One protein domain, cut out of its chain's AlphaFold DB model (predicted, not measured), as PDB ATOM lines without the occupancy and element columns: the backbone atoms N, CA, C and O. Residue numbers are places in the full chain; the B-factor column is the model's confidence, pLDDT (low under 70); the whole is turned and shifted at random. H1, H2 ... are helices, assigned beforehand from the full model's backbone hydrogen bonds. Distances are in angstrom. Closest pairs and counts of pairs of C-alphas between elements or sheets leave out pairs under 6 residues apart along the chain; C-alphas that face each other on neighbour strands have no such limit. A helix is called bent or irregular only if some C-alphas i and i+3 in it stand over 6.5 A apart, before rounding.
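Overview. This is residues 41 to 153 of the 177 residues of an uncharacterized protein of Folsomia candida (UniProt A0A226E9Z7). A loose helical hairpin of H2 and bent H3 has H1 slanting along one side and H4 prolonging one end, where residues 144 to 153 stick out. The 113 printed residues have four named helices, H1 to H4 in order, and no named strand: all helix. It is loose, radius of gyration of the C-alphas 18.4 A, a rod spanning 64 by 30 by 24 A.

Arrangement. H1, residues 42 to 70, and H2, residues 78 to 105, are close but not clearly touching, closest C-alphas Cys 62 and Ala 85, 7.8 A. H3, residues 111 to 137, one helix by its hydrogen bonds, is bent, C-alphas 124 and 127 being 6.8 A apart, into H3a, 111 to 124, and H3b, 127 to 137. H2, with residues 91 to 102 alone, touches H3a as a hairpin, closest C-alphas Cys 95 and Ala 118, 5.3 A. H4, residues 141 to 153, is apart from H3b. O i to N i+4 pairs are within hydrogen-bond range throughout H3a, and in H1 21 of 25, H2 18 of 24, H3b 5 of 7, H4 7 of 9.

Along the chain. H1 spans 41.7 A from C-alpha 42 (341.092, 190.251, 191.659), only just irregular, C-alphas 43 and 46 being 6.6 A apart; H2 spans 40.9 A. H4 ends at C-alpha 153 (295.311, 189.922, 224.271).

Size, cuts and confidence. The printed part has no cut; pLDDT is under 70 at 28 residues, among them 93 to 106.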
ATOM      1  N   SER A  41     344.631 187.819 193.903       77.56
ATOM      2  CA  SER A  41     343.854 187.793 192.683       77.56
ATOM      3  C   SER A  41     342.711 188.782 192.829       77.56
ATOM      4  O   SER A  41     342.155 188.955 193.914       77.56
ATOM      5  N   VAL A  42     342.283 189.383 191.720       80.62
ATOM      6  CA  VAL A  42     341.092 190.251 191.659       80.62
ATOM      7  C   VAL A  42     339.849 189.543 192.226       80.62
ATOM      8  O   VAL A  42     338.935 190.177 192.743       80.62
ATOM      9  N   LYS A  43     339.850 188.206 192.233       74.06
ATOM     10  CA  LYS A  43     338.811 187.380 192.853       74.06
ATOM     11  C   LYS A  43     338.730 187.507 194.384       74.06
ATOM     12  O   LYS A  43     337.731 187.094 194.959       74.06
ATOM     13  N   LEU A  44     339.719 188.085 195.060       73.75
ATOM     14  CA  LEU A  44     339.667 188.338 196.503       73.75
ATOM     15  C   LEU A  44     338.850 189.596 196.848       73.75
ATOM     16  O   LEU A  44     338.355 189.737 197.966       73.75
ATOM     17  N   VAL A  45     338.674 190.504 195.885       79.38
ATOM     18  CA  VAL A  45     338.005 191.798 196.085       79.38
ATOM     19  C   VAL A  45     336.569 191.648 196.612       79.38
ATOM     20  O   VAL A  45     336.256 192.303 197.606       79.38
ATOM     21  N   PRO A  46     335.707 190.763 196.069       78.19
ATOM     22  CA  PRO A  46     334.354 190.569 196.598       78.19
ATOM     23  C   PRO A  46     334.330 190.124 198.065       78.19
ATOM     24  O   PRO A  46     333.458 190.545 198.822       78.19
ATOM     25  N   TRP A  47     335.302 189.308 198.487       75.56
ATOM     26  CA  TRP A  47     335.406 188.862 199.876       75.56
ATOM     27  C   TRP A  47     335.786 190.018 200.805       75.56
ATOM     28  O   TRP A  47     335.119 190.238 201.813       75.56
ATOM     29  N   VAL A  48     336.800 190.810 200.433       77.19
ATOM     30  CA  VAL A  48     337.207 191.993 201.212       77.19
ATOM     31  C   VAL A  48     336.054 192.991 201.319       77.19
ATOM     32  O   VAL A  48     335.796 193.505 202.404       77.19
ATOM     33  N   ILE A  49     335.328 193.223 200.222       82.50
ATOM     34  CA  ILE A  49     334.138 194.083 200.212       82.50
ATOM     35  C   ILE A  49     333.062 193.528 201.147       82.50
ATOM     36  O   ILE A  49     332.501 194.288 201.929       82.50
ATOM     37  N   SER A  50     332.792 192.220 201.120       73.88
ATOM     38  CA  SER A  50     331.804 191.590 202.002       73.88
ATOM     39  C   SER A  50     332.161 191.756 203.482       73.88
ATOM     40  O   SER A  50     331.309 192.156 204.275       73.88
ATOM     41  N   VAL A  51     333.426 191.536 203.852       73.62
ATOM     42  CA  VAL A  51     333.903 191.729 205.231       73.62
ATOM     43  C   VAL A  51     333.831 193.202 205.636       73.62
ATOM     44  O   VAL A  51     333.363 193.515 206.729       73.62
ATOM     45  N   ALA A  52     334.245 194.117 204.757       77.69
ATOM     46  CA  ALA A  52     334.171 195.553 205.013       77.69
ATOM     47  C   ALA A  52     332.722 196.035 205.172       77.69
ATOM     48  O   ALA A  52     332.432 196.814 206.079       77.69
ATOM     49  N   LEU A  53     331.796 195.547 204.342       79.50
ATOM     50  CA  LEU A  53     330.365 195.831 204.455       79.50
ATOM     51  C   LEU A  53     329.789 195.298 205.764       79.50
ATOM     52  O   LEU A  53     329.113 196.047 206.461       79.50
ATOM     53  N   LEU A  54     330.094 194.053 206.141       76.12
ATOM     54  CA  LEU A  54     329.649 193.475 207.411       76.12
ATOM     55  C   LEU A  54     330.130 194.314 208.601       76.12
ATOM     56  O   LEU A  54     329.351 194.630 209.503       76.12
ATOM     57  N   PHE A  55     331.400 194.721 208.577       76.00
ATOM     58  CA  PHE A  55     331.977 195.579 209.606       76.00
ATOM     59  C   PHE A  55     331.281 196.944 209.632       76.00
ATOM     60  O   PHE A  55     330.876 197.418 210.684       76.00
ATOM     61  N   THR A  56     331.052 197.550 208.472       78.62
ATOM     62  CA  THR A  56     330.401 198.862 208.368       78.62
ATOM     63  C   THR A  56     328.966 198.801 208.893       78.62
ATOM     64  O   THR A  56     328.592 199.596 209.748       78.62
ATOM     65  N   VAL A  57     328.181 197.812 208.464       76.75
ATOM     66  CA  VAL A  57     326.782 197.629 208.881       76.75
ATOM     67  C   VAL A  57     326.663 197.300 210.369       76.75
ATOM     68  O   VAL A  57     325.667 197.652 210.985       76.75
ATOM     69  N   THR A  58     327.674 196.679 210.979       72.56
ATOM     70  CA  THR A  58     327.648 196.363 212.416       72.56
ATOM     71  C   THR A  58     328.134 197.538 213.270       72.56
ATOM     72  O   THR A  58     327.492 197.911 214.251       72.56
ATOM     73  N   PHE A  59     329.262 198.152 212.905       74.69
ATOM     74  CA  PHE A  59     329.923 199.167 213.729       74.69
ATOM     75  C   PHE A  59     329.309 200.557 213.566       74.69
ATOM     76  O   PHE A  59     329.218 201.290 214.551       74.69
ATOM     77  N   VAL A  60     328.865 200.931 212.362       79.75
ATOM     78  CA  VAL A  60     328.325 202.277 212.110       79.75
ATOM     79  C   VAL A  60     327.036 202.532 212.899       79.75
ATOM     80  O   VAL A  60     326.986 203.550 213.588       79.75
ATOM     81  N   PRO A  61     326.026 201.638 212.921       78.50
ATOM     82  CA  PRO A  61     324.834 201.850 213.742       78.50
ATOM     83  C   PRO A  61     325.154 201.909 215.236       78.50
ATOM     84  O   PRO A  61     324.601 202.748 215.942       78.50
ATOM     85  N   CYS A  62     326.091 201.081 215.714       74.88
ATOM     86  CA  CYS A  62     326.539 201.131 217.104       74.88
ATOM     87  C   CYS A  62     327.163 202.492 217.441       74.88
ATOM     88  O   CYS A  62     326.815 203.091 218.457       74.88
ATOM     89  N   ALA A  63     328.037 203.011 216.574       76.31
ATOM     90  CA  ALA A  63     328.647 204.323 216.750       76.31
ATOM     91  C   ALA A  63     327.600 205.449 216.721       76.31
ATOM     92  O   ALA A  63     327.625 206.321 217.586       76.31
ATOM     93  N   ILE A  64     326.644 205.406 215.786       85.19
ATOM     94  CA  ILE A  64     325.549 206.384 215.700       85.19
ATOM     95  C   ILE A  64     324.704 206.373 216.977       85.19
ATOM     96  O   ILE A  64     324.389 207.437 217.500       85.19
ATOM     97  N   LEU A  65     324.367 205.195 217.512       80.62
ATOM     98  CA  LEU A  65     323.574 205.075 218.737       80.62
ATOM     99  C   LEU A  65     324.313 205.636 219.958       80.62
ATOM    100  O   LEU A  65     323.712 206.357 220.753       80.62
ATOM    101  N   VAL A  66     325.619 205.377 220.072       77.25
ATOM    102  CA  VAL A  66     326.456 205.969 221.127       77.25
ATOM    103  C   VAL A  66     326.491 207.494 220.996       77.25
ATOM    104  O   VAL A  66     326.313 208.196 221.989       77.25
ATOM    105  N   LEU A  67     326.658 208.025 219.781       83.88
ATOM    106  CA  LEU A  67     326.656 209.472 219.539       83.88
ATOM    107  C   LEU A  67     325.296 210.114 219.860       83.88
ATOM    108  O   LEU A  67     325.255 211.145 220.528       83.88
ATOM    109  N   ALA A  68     324.191 209.487 219.452       86.00
ATOM    110  CA  ALA A  68     322.836 209.958 219.742       86.00
ATOM    111  C   ALA A  68     322.546 209.983 221.252       86.00
ATOM    112  O   ALA A  68     321.878 210.891 221.749       86.00
ATOM    113  N   GLN A  69     323.085 209.012 221.993       81.88
ATOM    114  CA  GLN A  69     322.981 208.965 223.447       81.88
ATOM    115  C   GLN A  69     323.806 210.069 224.122       81.88
ATOM    116  O   GLN A  69     323.301 210.732 225.023       81.88
ATOM    117  N   VAL A  70     325.042 210.315 223.667       81.50
ATOM    118  CA  VAL A  70     325.895 211.406 224.183       81.50
ATOM    119  C   VAL A  70     325.241 212.775 223.974       81.50
ATOM    120  O   VAL A  70     325.376 213.662 224.813       81.50
ATOM    121  N   GLN A  71     324.489 212.940 222.886       92.38
ATOM    122  CA  GLN A  71     323.734 214.159 222.592       92.38
ATOM    123  C   GLN A  71     322.406 214.271 223.362       92.38
ATOM    124  O   GLN A  71     321.741 215.300 223.280       92.38
ATOM    125  N   GLY A  72     322.001 213.234 224.102       92.31
ATOM    126  CA  GLY A  72     320.751 213.222 224.862       92.31
ATOM    127  C   GLY A  72     319.487 213.005 224.024       92.31
ATOM    128  O   GLY A  72     318.389 213.134 224.560       92.31
ATOM    129  N   PHE A  73     319.602 212.641 222.739       91.56
ATOM    130  CA  PHE A  73     318.436 212.336 221.894       91.56
ATOM    131  C   PHE A  73     317.717 211.055 222.327       91.56
ATOM    132  O   PHE A  73     316.521 210.900 222.088       91.56
ATOM    133  N   VAL A  74     318.447 210.121 222.940       87.75
ATOM    134  CA  VAL A  74     317.942 208.792 223.284       87.75
ATOM    135  C   VAL A  74     318.316 208.443 224.726       87.75
ATOM    136  O   VAL A  74     319.493 208.341 225.067       87.75
ATOM    137  N   SER A  75     317.307 208.209 225.570       84.69
ATOM    138  CA  SER A  75     317.471 207.766 226.962       84.69
ATOM    139  C   SER A  75     317.376 206.239 227.053       84.69
ATOM    140  O   SER A  75     316.349 205.674 227.426       84.69
ATOM    141  N   ILE A  76     318.442 205.548 226.643       78.44
ATOM    142  CA  ILE A  76     318.589 204.097 226.850       78.44
ATOM    143  C   ILE A  76     319.456 203.871 228.097       78.44
ATOM    144  O   ILE A  76     320.451 204.579 228.274       78.44
ATOM    145  N   PRO A  77     319.142 202.891 228.966       82.31
ATOM    146  CA  PRO A  77     319.994 202.548 230.103       82.31
ATOM    147  C   PRO A  77     321.413 202.179 229.642       82.31
ATOM    148  O   PRO A  77     321.641 201.141 229.015       82.31
ATOM    149  N   LEU A  78     322.369 203.053 229.982       66.69
ATOM    150  CA  LEU A  78     323.777 203.027 229.561       66.69
ATOM    151  C   LEU A  78     324.462 201.679 229.833       66.69
ATOM    152  O   LEU A  78     325.322 201.245 229.071       66.69
ATOM    153  N   THR A  79     324.048 200.984 230.892       72.06
ATOM    154  CA  THR A  79     324.586 199.684 231.311       72.06
ATOM    155  C   THR A  79     324.392 198.588 230.269       72.06
ATOM    156  O   THR A  79     325.269 197.741 230.123       72.06
ATOM    157  N   LYS A  80     323.295 198.599 229.502       71.56
ATOM    158  CA  LYS A  80     323.074 197.601 228.439       71.56
ATOM    159  C   LYS A  80     323.922 197.893 227.198       71.56
ATOM    160  O   LYS A  80     324.417 196.964 226.569       71.56
ATOM    161  N   PHE A  81     324.150 199.171 226.894       70.50
ATOM    162  CA  PHE A  81     324.978 199.607 225.766       70.50
ATOM    163  C   PHE A  81     326.476 199.449 226.022       70.50
ATOM    164  O   PHE A  81     327.215 199.040 225.130       70.50
ATOM    165  N   ALA A  82     326.919 199.722 227.251       67.69
ATOM    166  CA  ALA A  82     328.312 199.578 227.653       67.69
ATOM    167  C   ALA A  82     328.811 198.144 227.445       67.69
ATOM    168  O   ALA A  82     329.914 197.949 226.948       67.69
ATOM    169  N   VAL A  83     327.980 197.140 227.737       72.38
ATOM    170  CA  VAL A  83     328.330 195.730 227.517       72.38
ATOM    171  C   VAL A  83     328.546 195.442 226.028       72.38
ATOM    172  O   VAL A  83     329.550 194.831 225.674       72.38
ATOM    173  N   VAL A  84     327.677 195.948 225.141       71.31
ATOM    174  CA  VAL A  84     327.863 195.807 223.682       71.31
ATOM    175  C   VAL A  84     329.135 196.486 223.234       71.31
ATOM    176  O   VAL A  84     329.934 195.872 222.540       71.31
ATOM    177  N   ALA A  85     329.345 197.731 223.654       70.56
ATOM    178  CA  ALA A  85     330.515 198.506 223.280       70.56
ATOM    179  C   ALA A  85     331.813 197.837 223.756       70.56
ATOM    180  O   ALA A  85     332.785 197.813 223.007       70.56
ATOM    181  N   ILE A  86     331.822 197.236 224.951       75.38
ATOM    182  CA  ILE A  86     332.967 196.493 225.488       75.38
ATOM    183  C   ILE A  86     333.211 195.218 224.680       75.38
ATOM    184  O   ILE A  86     334.345 194.979 224.277       75.38
ATOM    185  N   PHE A  87     332.185 194.421 224.373       72.69
ATOM    186  CA  PHE A  87     332.361 193.233 223.531       72.69
ATOM    187  C   PHE A  87     332.815 193.590 222.111       72.69
ATOM    188  O   PHE A  87     333.705 192.940 221.560       72.69
ATOM    189  N   LEU A  88     332.271 194.669 221.545       71.19
ATOM    190  CA  LEU A  88     332.666 195.195 220.244       71.19
ATOM    191  C   LEU A  88     334.130 195.667 220.271       71.19
ATOM    192  O   LEU A  88     334.907 195.308 219.388       71.19
ATOM    193  N   ALA A  89     334.533 196.387 221.323       69.56
ATOM    194  CA  ALA A  89     335.899 196.859 221.527       69.56
ATOM    195  C   ALA A  89     336.882 195.707 221.758       69.56
ATOM    196  O   ALA A  89     337.955 195.721 221.170       69.56
ATOM    197  N   ILE A  90     336.523 194.689 222.547       75.56
ATOM    198  CA  ILE A  90     337.352 193.496 222.767       75.56
ATOM    199  C   ILE A  90     337.517 192.725 221.459       75.56
ATOM    200  O   ILE A  90     338.636 192.353 221.120       75.56
ATOM    201  N   SER A  91     336.446 192.539 220.682       72.31
ATOM    202  CA  SER A  91     336.548 191.871 219.381       72.31
ATOM    203  C   SER A  91     337.440 192.656 218.407       72.31
ATOM    204  O   SER A  91     338.317 192.075 217.771       72.31
ATOM    205  N   GLY A  92     337.306 193.988 218.365       70.44
ATOM    206  CA  GLY A  92     338.178 194.868 217.587       70.44
ATOM    207  C   GLY A  92     339.634 194.840 218.059       70.44
ATOM    208  O   GLY A  92     340.544 194.730 217.240       70.44
ATOM    209  N   LEU A  93     339.875 194.880 219.371       68.44
ATOM    210  CA  LEU A  93     341.210 194.814 219.967       68.44
ATOM    211  C   LEU A  93     341.871 193.456 219.726       68.44
ATOM    212  O   LEU A  93     343.050 193.430 219.394       68.44
ATOM    213  N   CYS A  94     341.137 192.343 219.806       69.69
ATOM    214  CA  CYS A  94     341.643 191.026 219.415       69.69
ATOM    215  C   CYS A  94     342.112 191.024 217.956       69.69
ATOM    216  O   CYS A  94     343.220 190.571 217.673       69.69
ATOM    217  N   CYS A  95     341.334 191.618 217.045       62.16
ATOM    218  CA  CYS A  95     341.732 191.771 215.644       62.16
ATOM    219  C   CYS A  95     342.986 192.650 215.467       62.16
ATOM    220  O   CYS A  95     343.783 192.409 214.560       62.16
ATOM    221  N   LEU A  96     343.181 193.665 216.318       61.75
ATOM    222  CA  LEU A  96     344.354 194.548 216.285       61.75
ATOM    223  C   LEU A  96     345.602 193.913 216.916       61.75
ATOM    224  O   LEU A  96     346.700 194.104 216.400       61.75
ATOM    225  N   VAL A  97     345.467 193.136 217.992       67.19
ATOM    226  CA  VAL A  97     346.591 192.436 218.640       67.19
ATOM    227  C   VAL A  97     347.167 191.355 217.724       67.19
ATOM    228  O   VAL A  97     348.385 191.179 217.664       67.19
ATOM    229  N   ASP A  98     346.321 190.685 216.942       58.72
ATOM    230  CA  ASP A  98     346.790 189.740 215.923       58.72
ATOM    231  C   ASP A  98     347.580 190.452 214.807       58.72
ATOM    232  O   ASP A  98     348.540 189.907 214.258       58.72
ATOM    233  N   ARG A  99     347.261 191.726 214.524       54.25
ATOM    234  CA  ARG A  99     348.026 192.550 213.574       54.25
ATOM    235  C   ARG A  99     349.412 192.919 214.096       54.25
ATOM    236  O   ARG A  99     350.356 192.950 213.308       54.25
ATOM    237  N   THR A 100     349.553 193.218 215.389       49.78
ATOM    238  CA  THR A 100     350.828 193.709 215.934       49.78
ATOM    239  C   THR A 100     351.867 192.603 216.063       49.78
ATOM    240  O   THR A 100     353.031 192.847 215.761       49.78
ATOM    241  N   LYS A 101     351.469 191.372 216.411       56.81
ATOM    242  CA  LYS A 101     352.409 190.240 216.489       56.81
ATOM    243  C   LYS A 101     352.972 189.846 215.126       56.81
ATOM    244  O   LYS A 101     354.179 189.678 214.990       56.81
ATOM    245  N   VAL A 102     352.124 189.767 214.100       53.19
ATOM    246  CA  VAL A 102     352.558 189.342 212.758       53.19
ATOM    247  C   VAL A 102     353.375 190.428 212.043       53.19
ATOM    248  O   VAL A 102     354.248 190.110 211.236       53.19
ATOM    249  N   SER A 103     353.154 191.708 212.362       52.34
ATOM    250  CA  SER A 103     353.922 192.818 211.782       52.34
ATOM    251  C   SER A 103     355.357 192.936 212.312       52.34
ATOM    252  O   SER A 103     356.167 193.592 211.662       52.34
ATOM    253  N   ILE A 104     355.680 192.357 213.474       62.47
ATOM    254  CA  ILE A 104     357.020 192.473 214.081       62.47
ATOM    255  C   ILE A 104     358.000 191.453 213.483       62.47
ATOM    256  O   ILE A 104     359.197 191.720 213.417       62.47
ATOM    257  N   GLU A 105     357.510 190.308 213.003       60.84
ATOM    258  CA  GLU A 105     358.370 189.189 212.596       60.84
ATOM    259  C   GLU A 105     358.569 189.074 211.073       60.84
ATOM    260  O   GLU A 105     359.487 188.399 210.615       60.84
ATOM    261  N   ASN A 106     357.758 189.764 210.261       53.25
ATOM    262  CA  ASN A 106     357.810 189.649 208.803       53.25
ATOM    263  C   ASN A 106     358.023 190.993 208.097       53.25
ATOM    264  O   ASN A 106     357.215 191.911 208.206       53.25
ATOM    265  N   LYS A 107     359.070 191.061 207.258       74.69
ATOM    266  CA  LYS A 107     359.367 192.209 206.377       74.69
ATOM    267  C   LYS A 107     358.254 192.472 205.344       74.69
ATOM    268  O   LYS A 107     358.167 193.573 204.819       74.69
ATOM    269  N   ASN A 108     357.399 191.471 205.099       71.69
ATOM    270  CA  ASN A 108     356.159 191.562 204.331       71.69
ATOM    271  C   ASN A 108     355.018 190.955 205.170       71.69
ATOM    272  O   ASN A 108     354.925 189.727 205.235       71.69
ATOM    273  N   PRO A 109     354.180 191.760 205.844       61.09
ATOM    274  CA  PRO A 109     353.122 191.228 206.696       61.09
ATOM    275  C   PRO A 109     352.151 190.388 205.863       61.09
ATOM    276  O   PRO A 109     351.655 190.832 204.825       61.09
ATOM    277  N   ASP A 110     351.856 189.173 206.328       72.56
ATOM    278  CA  ASP A 110     350.849 188.308 205.715       72.56
ATOM    279  C   ASP A 110     349.443 188.790 206.099       72.56
ATOM    280  O   ASP A 110     348.714 188.141 206.846       72.56
ATOM    281  N   ILE A 111     349.079 189.978 205.599       65.88
ATOM    282  CA  ILE A 111     347.823 190.717 205.853       65.88
ATOM    283  C   ILE A 111     346.591 189.815 205.744       65.88
ATOM    284  O   ILE A 111     345.561 190.033 206.378       65.88
ATOM    285  N   LEU A 112     346.722 188.801 204.914       58.50
ATOM    286  CA  LEU A 112     345.681 187.930 204.453       58.50
ATOM    287  C   LEU A 112     345.507 186.705 205.357       58.50
ATOM    288  O   LEU A 112     344.375 186.358 205.679       58.50
ATOM    289  N   GLY A 113     346.600 186.124 205.860       71.19
ATOM    290  CA  GLY A 113     346.524 185.170 206.969       71.19
ATOM    291  C   GLY A 113     345.927 185.826 208.219       71.19
ATOM    292  O   GLY A 113     345.058 185.254 208.872       71.19
ATOM    293  N   ILE A 114     346.310 187.079 208.483       63.28
ATOM    294  CA  ILE A 114     345.780 187.872 209.600       63.28
ATOM    295  C   ILE A 114     344.279 188.146 209.428       63.28
ATOM    296  O   ILE A 114     343.507 187.976 210.370       63.28
ATOM    297  N   SER A 115     343.838 188.578 208.241       61.41
ATOM    298  CA  SER A 115     342.423 188.886 208.008       61.41
ATOM    299  C   SER A 115     341.541 187.641 208.101       61.41
ATOM    300  O   SER A 115     340.455 187.717 208.672       61.41
ATOM    301  N   LEU A 116     342.024 186.490 207.621       63.38
ATOM    302  CA  LEU A 116     341.360 185.199 207.795       63.38
ATOM    303  C   LEU A 116     341.149 184.875 209.269       63.38
ATOM    304  O   LEU A 116     340.044 184.529 209.679       63.38
ATOM    305  N   ASN A 117     342.225 184.980 210.052       70.88
ATOM    306  CA  ASN A 117     342.226 184.563 211.444       70.88
ATOM    307  C   ASN A 117     341.289 185.445 212.272       70.88
ATOM    308  O   ASN A 117     340.503 184.938 213.070       70.88
ATOM    309  N   ALA A 118     341.284 186.749 211.992       68.31
ATOM    310  CA  ALA A 118     340.337 187.695 212.568       68.31
ATOM    311  C   ALA A 118     338.882 187.314 212.249       68.31
ATOM    312  O   ALA A 118     338.057 187.217 213.156       68.31
ATOM    313  N   VAL A 119     338.562 187.041 210.980       66.69
ATOM    314  CA  VAL A 119     337.198 186.680 210.561       66.69
ATOM    315  C   VAL A 119     336.754 185.367 211.207       66.69
ATOM    316  O   VAL A 119     335.687 185.323 211.815       66.69
ATOM    317  N   VAL A 120     337.574 184.314 211.147       72.69
ATOM    318  CA  VAL A 120     337.260 183.015 211.768       72.69
ATOM    319  C   VAL A 120     337.056 183.169 213.273       72.69
ATOM    320  O   VAL A 120     336.096 182.625 213.816       72.69
ATOM    321  N   THR A 121     337.896 183.955 213.946       69.50
ATOM    322  CA  THR A 121     337.771 184.219 215.385       69.50
ATOM    323  C   THR A 121     336.457 184.926 215.707       69.50
ATOM    324  O   THR A 121     335.733 184.491 216.600       69.50
ATOM    325  N   VAL A 122     336.088 185.956 214.939       70.25
ATOM    326  CA  VAL A 122     334.813 186.671 215.113       70.25
ATOM    327  C   VAL A 122     333.623 185.732 214.905       70.25
ATOM    328  O   VAL A 122     332.747 185.682 215.765       70.25
ATOM    329  N   PHE A 123     333.605 184.937 213.830       70.69
ATOM    330  CA  PHE A 123     332.522 183.978 213.566       70.69
ATOM    331  C   PHE A 123     332.446 182.853 214.600       70.69
ATOM    332  O   PHE A 123     331.355 182.371 214.889       70.69
ATOM    333  N   THR A 124     333.578 182.448 215.175       70.19
ATOM    334  CA  THR A 124     333.615 181.421 216.223       70.19
ATOM    335  C   THR A 124     333.055 181.963 217.530       70.19
ATOM    336  O   THR A 124     332.326 181.262 218.217       70.19
ATOM    337  N   ILE A 125     333.362 183.215 217.870       73.81
ATOM    338  CA  ILE A 125     332.921 183.853 219.115       73.81
ATOM    339  C   ILE A 125     331.452 184.300 219.036       73.81
ATOM    340  O   ILE A 125     330.727 184.232 220.032       73.81
ATOM    341  N   TYR A 126     330.997 184.728 217.855       68.81
ATOM    342  CA  TYR A 126     329.653 185.253 217.615       68.81
ATOM    343  C   TYR A 126     328.516 184.397 218.209       68.81
ATOM    344  O   TYR A 126     327.763 184.935 219.019       68.81
ATOM    345  N   PRO A 127     328.391 183.083 217.921       69.94
ATOM    346  CA  PRO A 127     327.289 182.269 218.436       69.94
ATOM    347  C   PRO A 127     327.301 182.083 219.957       69.94
ATOM    348  O   PRO A 127     326.286 181.669 220.503       69.94
ATOM    349  N   TYR A 128     328.399 182.385 220.654       73.12
ATOM    350  CA  TYR A 128     328.463 182.293 222.117       73.12
ATOM    351  C   TYR A 128     328.119 183.620 222.794       73.12
ATOM    352  O   TYR A 128     327.450 183.634 223.824       73.12
ATOM    353  N   ILE A 129     328.542 184.745 222.212       71.94
ATOM    354  CA  ILE A 129     328.261 186.075 222.770       71.94
ATOM    355  C   ILE A 129     326.830 186.508 222.460       71.94
ATOM    356  O   ILE A 129     326.162 187.077 223.324       71.94
ATOM    357  N   PHE A 130     326.347 186.242 221.243       72.81
ATOM    358  CA  PHE A 130     325.051 186.741 220.791       72.81
ATOM    359  C   PHE A 130     323.906 186.242 221.691       72.81
ATOM    360  O   PHE A 130     323.199 187.085 222.231       72.81
ATOM    361  N   PRO A 131     323.748 184.939 221.996       74.12
ATOM    362  CA  PRO A 131     322.651 184.471 222.846       74.12
ATOM    363  C   PRO A 131     322.673 185.087 224.245       74.12
ATOM    364  O   PRO A 131     321.636 185.523 224.730       74.12
ATOM    365  N   VAL A 132     323.856 185.200 224.862       73.81
ATOM    366  CA  VAL A 132     324.030 185.846 226.175       73.81
ATOM    367  C   VAL A 132     323.590 187.307 226.114       73.81
ATOM    368  O   VAL A 132     322.906 187.789 227.016       73.81
ATOM    369  N   PHE A 133     323.930 188.002 225.029       72.69
ATOM    370  CA  PHE A 133     323.500 189.372 224.795       72.69
ATOM    371  C   PHE A 133     321.978 189.498 224.616       72.69
ATOM    372  O   PHE A 133     321.370 190.371 225.241       72.69
ATOM    373  N   PHE A 134     321.346 188.626 223.823       73.00
ATOM    374  CA  PHE A 134     319.886 188.610 223.637       73.00
ATOM    375  C   PHE A 134     319.149 188.340 224.948       73.00
ATOM    376  O   PHE A 134     318.207 189.064 225.281       73.00
ATOM    377  N   LEU A 135     319.635 187.371 225.727       75.31
ATOM    378  CA  LEU A 135     319.075 187.036 227.034       75.31
ATOM    379  C   LEU A 135     319.217 188.203 228.019       75.31
ATOM    380  O   LEU A 135     318.246 188.609 228.651       75.31
ATOM    381  N   TYR A 136     320.414 188.789 228.118       76.00
ATOM    382  CA  TYR A 136     320.691 189.881 229.053       76.00
ATOM    383  C   TYR A 136     319.922 191.159 228.710       76.00
ATOM    384  O   TYR A 136     319.390 191.852 229.583       76.00
ATOM    385  N   THR A 137     319.849 191.505 227.424       70.12
ATOM    386  CA  THR A 137     319.130 192.710 227.006       70.12
ATOM    387  C   THR A 137     317.623 192.550 227.037       70.12
ATOM    388  O   THR A 137     316.943 193.579 227.055       70.12
ATOM    389  N   GLN A 138     317.122 191.315 227.143       79.56
ATOM    390  CA  GLN A 138     315.714 190.971 226.956       79.56
ATOM    391  C   GLN A 138     315.207 191.398 225.566       79.56
ATOM    392  O   GLN A 138     314.039 191.732 225.389       79.56
ATOM    393  N   MET A 139     316.107 191.431 224.577       71.44
ATOM    394  CA  MET A 139     315.757 191.633 223.167       71.44
ATOM    395  C   MET A 139     315.535 190.307 222.442       71.44
ATOM    396  O   MET A 139     315.469 190.285 221.217       71.44
ATOM    397  N   ASP A 140     315.430 189.208 223.191       78.81
ATOM    398  CA  ASP A 140     314.973 187.942 222.643       78.81
ATOM    399  C   ASP A 140     313.618 188.165 221.945       78.81
ATOM    400  O   ASP A 140     312.688 188.679 222.584       78.81
ATOM    401  N   PRO A 141     313.491 187.826 220.647       72.12
ATOM    402  CA  PRO A 141     312.219 187.902 219.947       72.12
ATOM    403  C   PRO A 141     311.093 187.185 220.701       72.12
ATOM    404  O   PRO A 141     309.977 187.687 220.670       72.12
ATOM    405  N   LEU A 142     311.365 186.101 221.442       80.69
ATOM    406  CA  LEU A 142     310.362 185.432 222.284       80.69
ATOM    407  C   LEU A 142     309.888 186.314 223.441       80.69
ATOM    408  O   LEU A 142     308.686 186.441 223.663       80.69
ATOM    409  N   TYR A 143     310.812 186.974 224.141       80.88
ATOM    410  CA  TYR A 143     310.464 187.859 225.254       80.88
ATOM    411  C   TYR A 143     309.683 189.090 224.779       80.88
ATOM    412  O   TYR A 143     308.724 189.518 225.421       80.88
ATOM    413  N   GLN A 144     310.060 189.662 223.631       80.69
ATOM    414  CA  GLN A 144     309.291 190.755 223.035       80.69
ATOM    415  C   GLN A 144     307.913 190.288 222.561       80.69
ATOM    416  O   GLN A 144     306.930 191.002 222.753       80.69
ATOM    417  N   PHE A 145     307.824 189.085 221.992       85.69
ATOM    418  CA  PHE A 145     306.559 188.495 221.570       85.69
ATOM    419  C   PHE A 145     305.608 188.325 222.757       85.69
ATOM    420  O   PHE A 145     304.467 188.776 222.698       85.69
ATOM    421  N   GLU A 146     306.089 187.764 223.867       86.62
ATOM    422  CA  GLU A 146     305.312 187.618 225.097       86.62
ATOM    423  C   GLU A 146     304.871 188.979 225.645       86.62
ATOM    424  O   GLU A 146     303.684 189.211 225.876       86.62
ATOM    425  N   LYS A 147     305.802 189.927 225.774       85.56
ATOM    426  CA  LYS A 147     305.504 191.228 226.372       85.56
ATOM    427  C   LYS A 147     304.488 192.040 225.570       85.56
ATOM    428  O   LYS A 147     303.627 192.673 226.177       85.56
ATOM    429  N   TYR A 148     304.598 192.075 224.244       85.31
ATOM    430  CA  TYR A 148     303.739 192.931 223.424       85.31
ATOM    431  C   TYR A 148     302.460 192.227 222.977       85.31
ATOM    432  O   TYR A 148     301.395 192.823 223.073       85.31
ATOM    433  N   LEU A 149     302.520 190.960 222.555       85.69
ATOM    434  CA  LEU A 149     301.331 190.293 222.023       85.69
ATOM    435  C   LEU A 149     300.452 189.697 223.121       85.69
ATOM    436  O   LEU A 149     299.239 189.884 223.071       85.69
ATOM    437  N   LEU A 150     301.011 189.025 224.133       86.69
ATOM    438  CA  LEU A 150     300.168 188.394 225.161       86.69
ATOM    439  C   LEU A 150     299.526 189.422 226.096       86.69
ATOM    440  O   LEU A 150     298.360 189.265 226.457       86.69
ATOM    441  N   THR A 151     300.230 190.508 226.421       84.31
ATOM    442  CA  THR A 151     299.660 191.594 227.235       84.31
ATOM    443  C   THR A 151     298.477 192.265 226.533       84.31
ATOM    444  O   THR A 151     297.482 192.594 227.177       84.31
ATOM    445  N   GLU A 152     298.550 192.445 225.212       84.06
ATOM    446  CA  GLU A 152     297.484 193.095 224.448       84.06
ATOM    447  C   GLU A 152     296.242 192.201 224.302       84.06
ATOM    448  O   GLU A 152     295.117 192.699 224.381       84.06
ATOM    449  N   TYR A 153     296.422 190.879 224.197       80.00
ATOM    450  CA  TYR A 153     295.311 189.922 224.271       80.00
ATOM    451  C   TYR A 153     294.663 189.899 225.660       80.00
ATOM    452  O   TYR A 153     293.443 190.022 225.762       80.00
TER     453      TYR A 153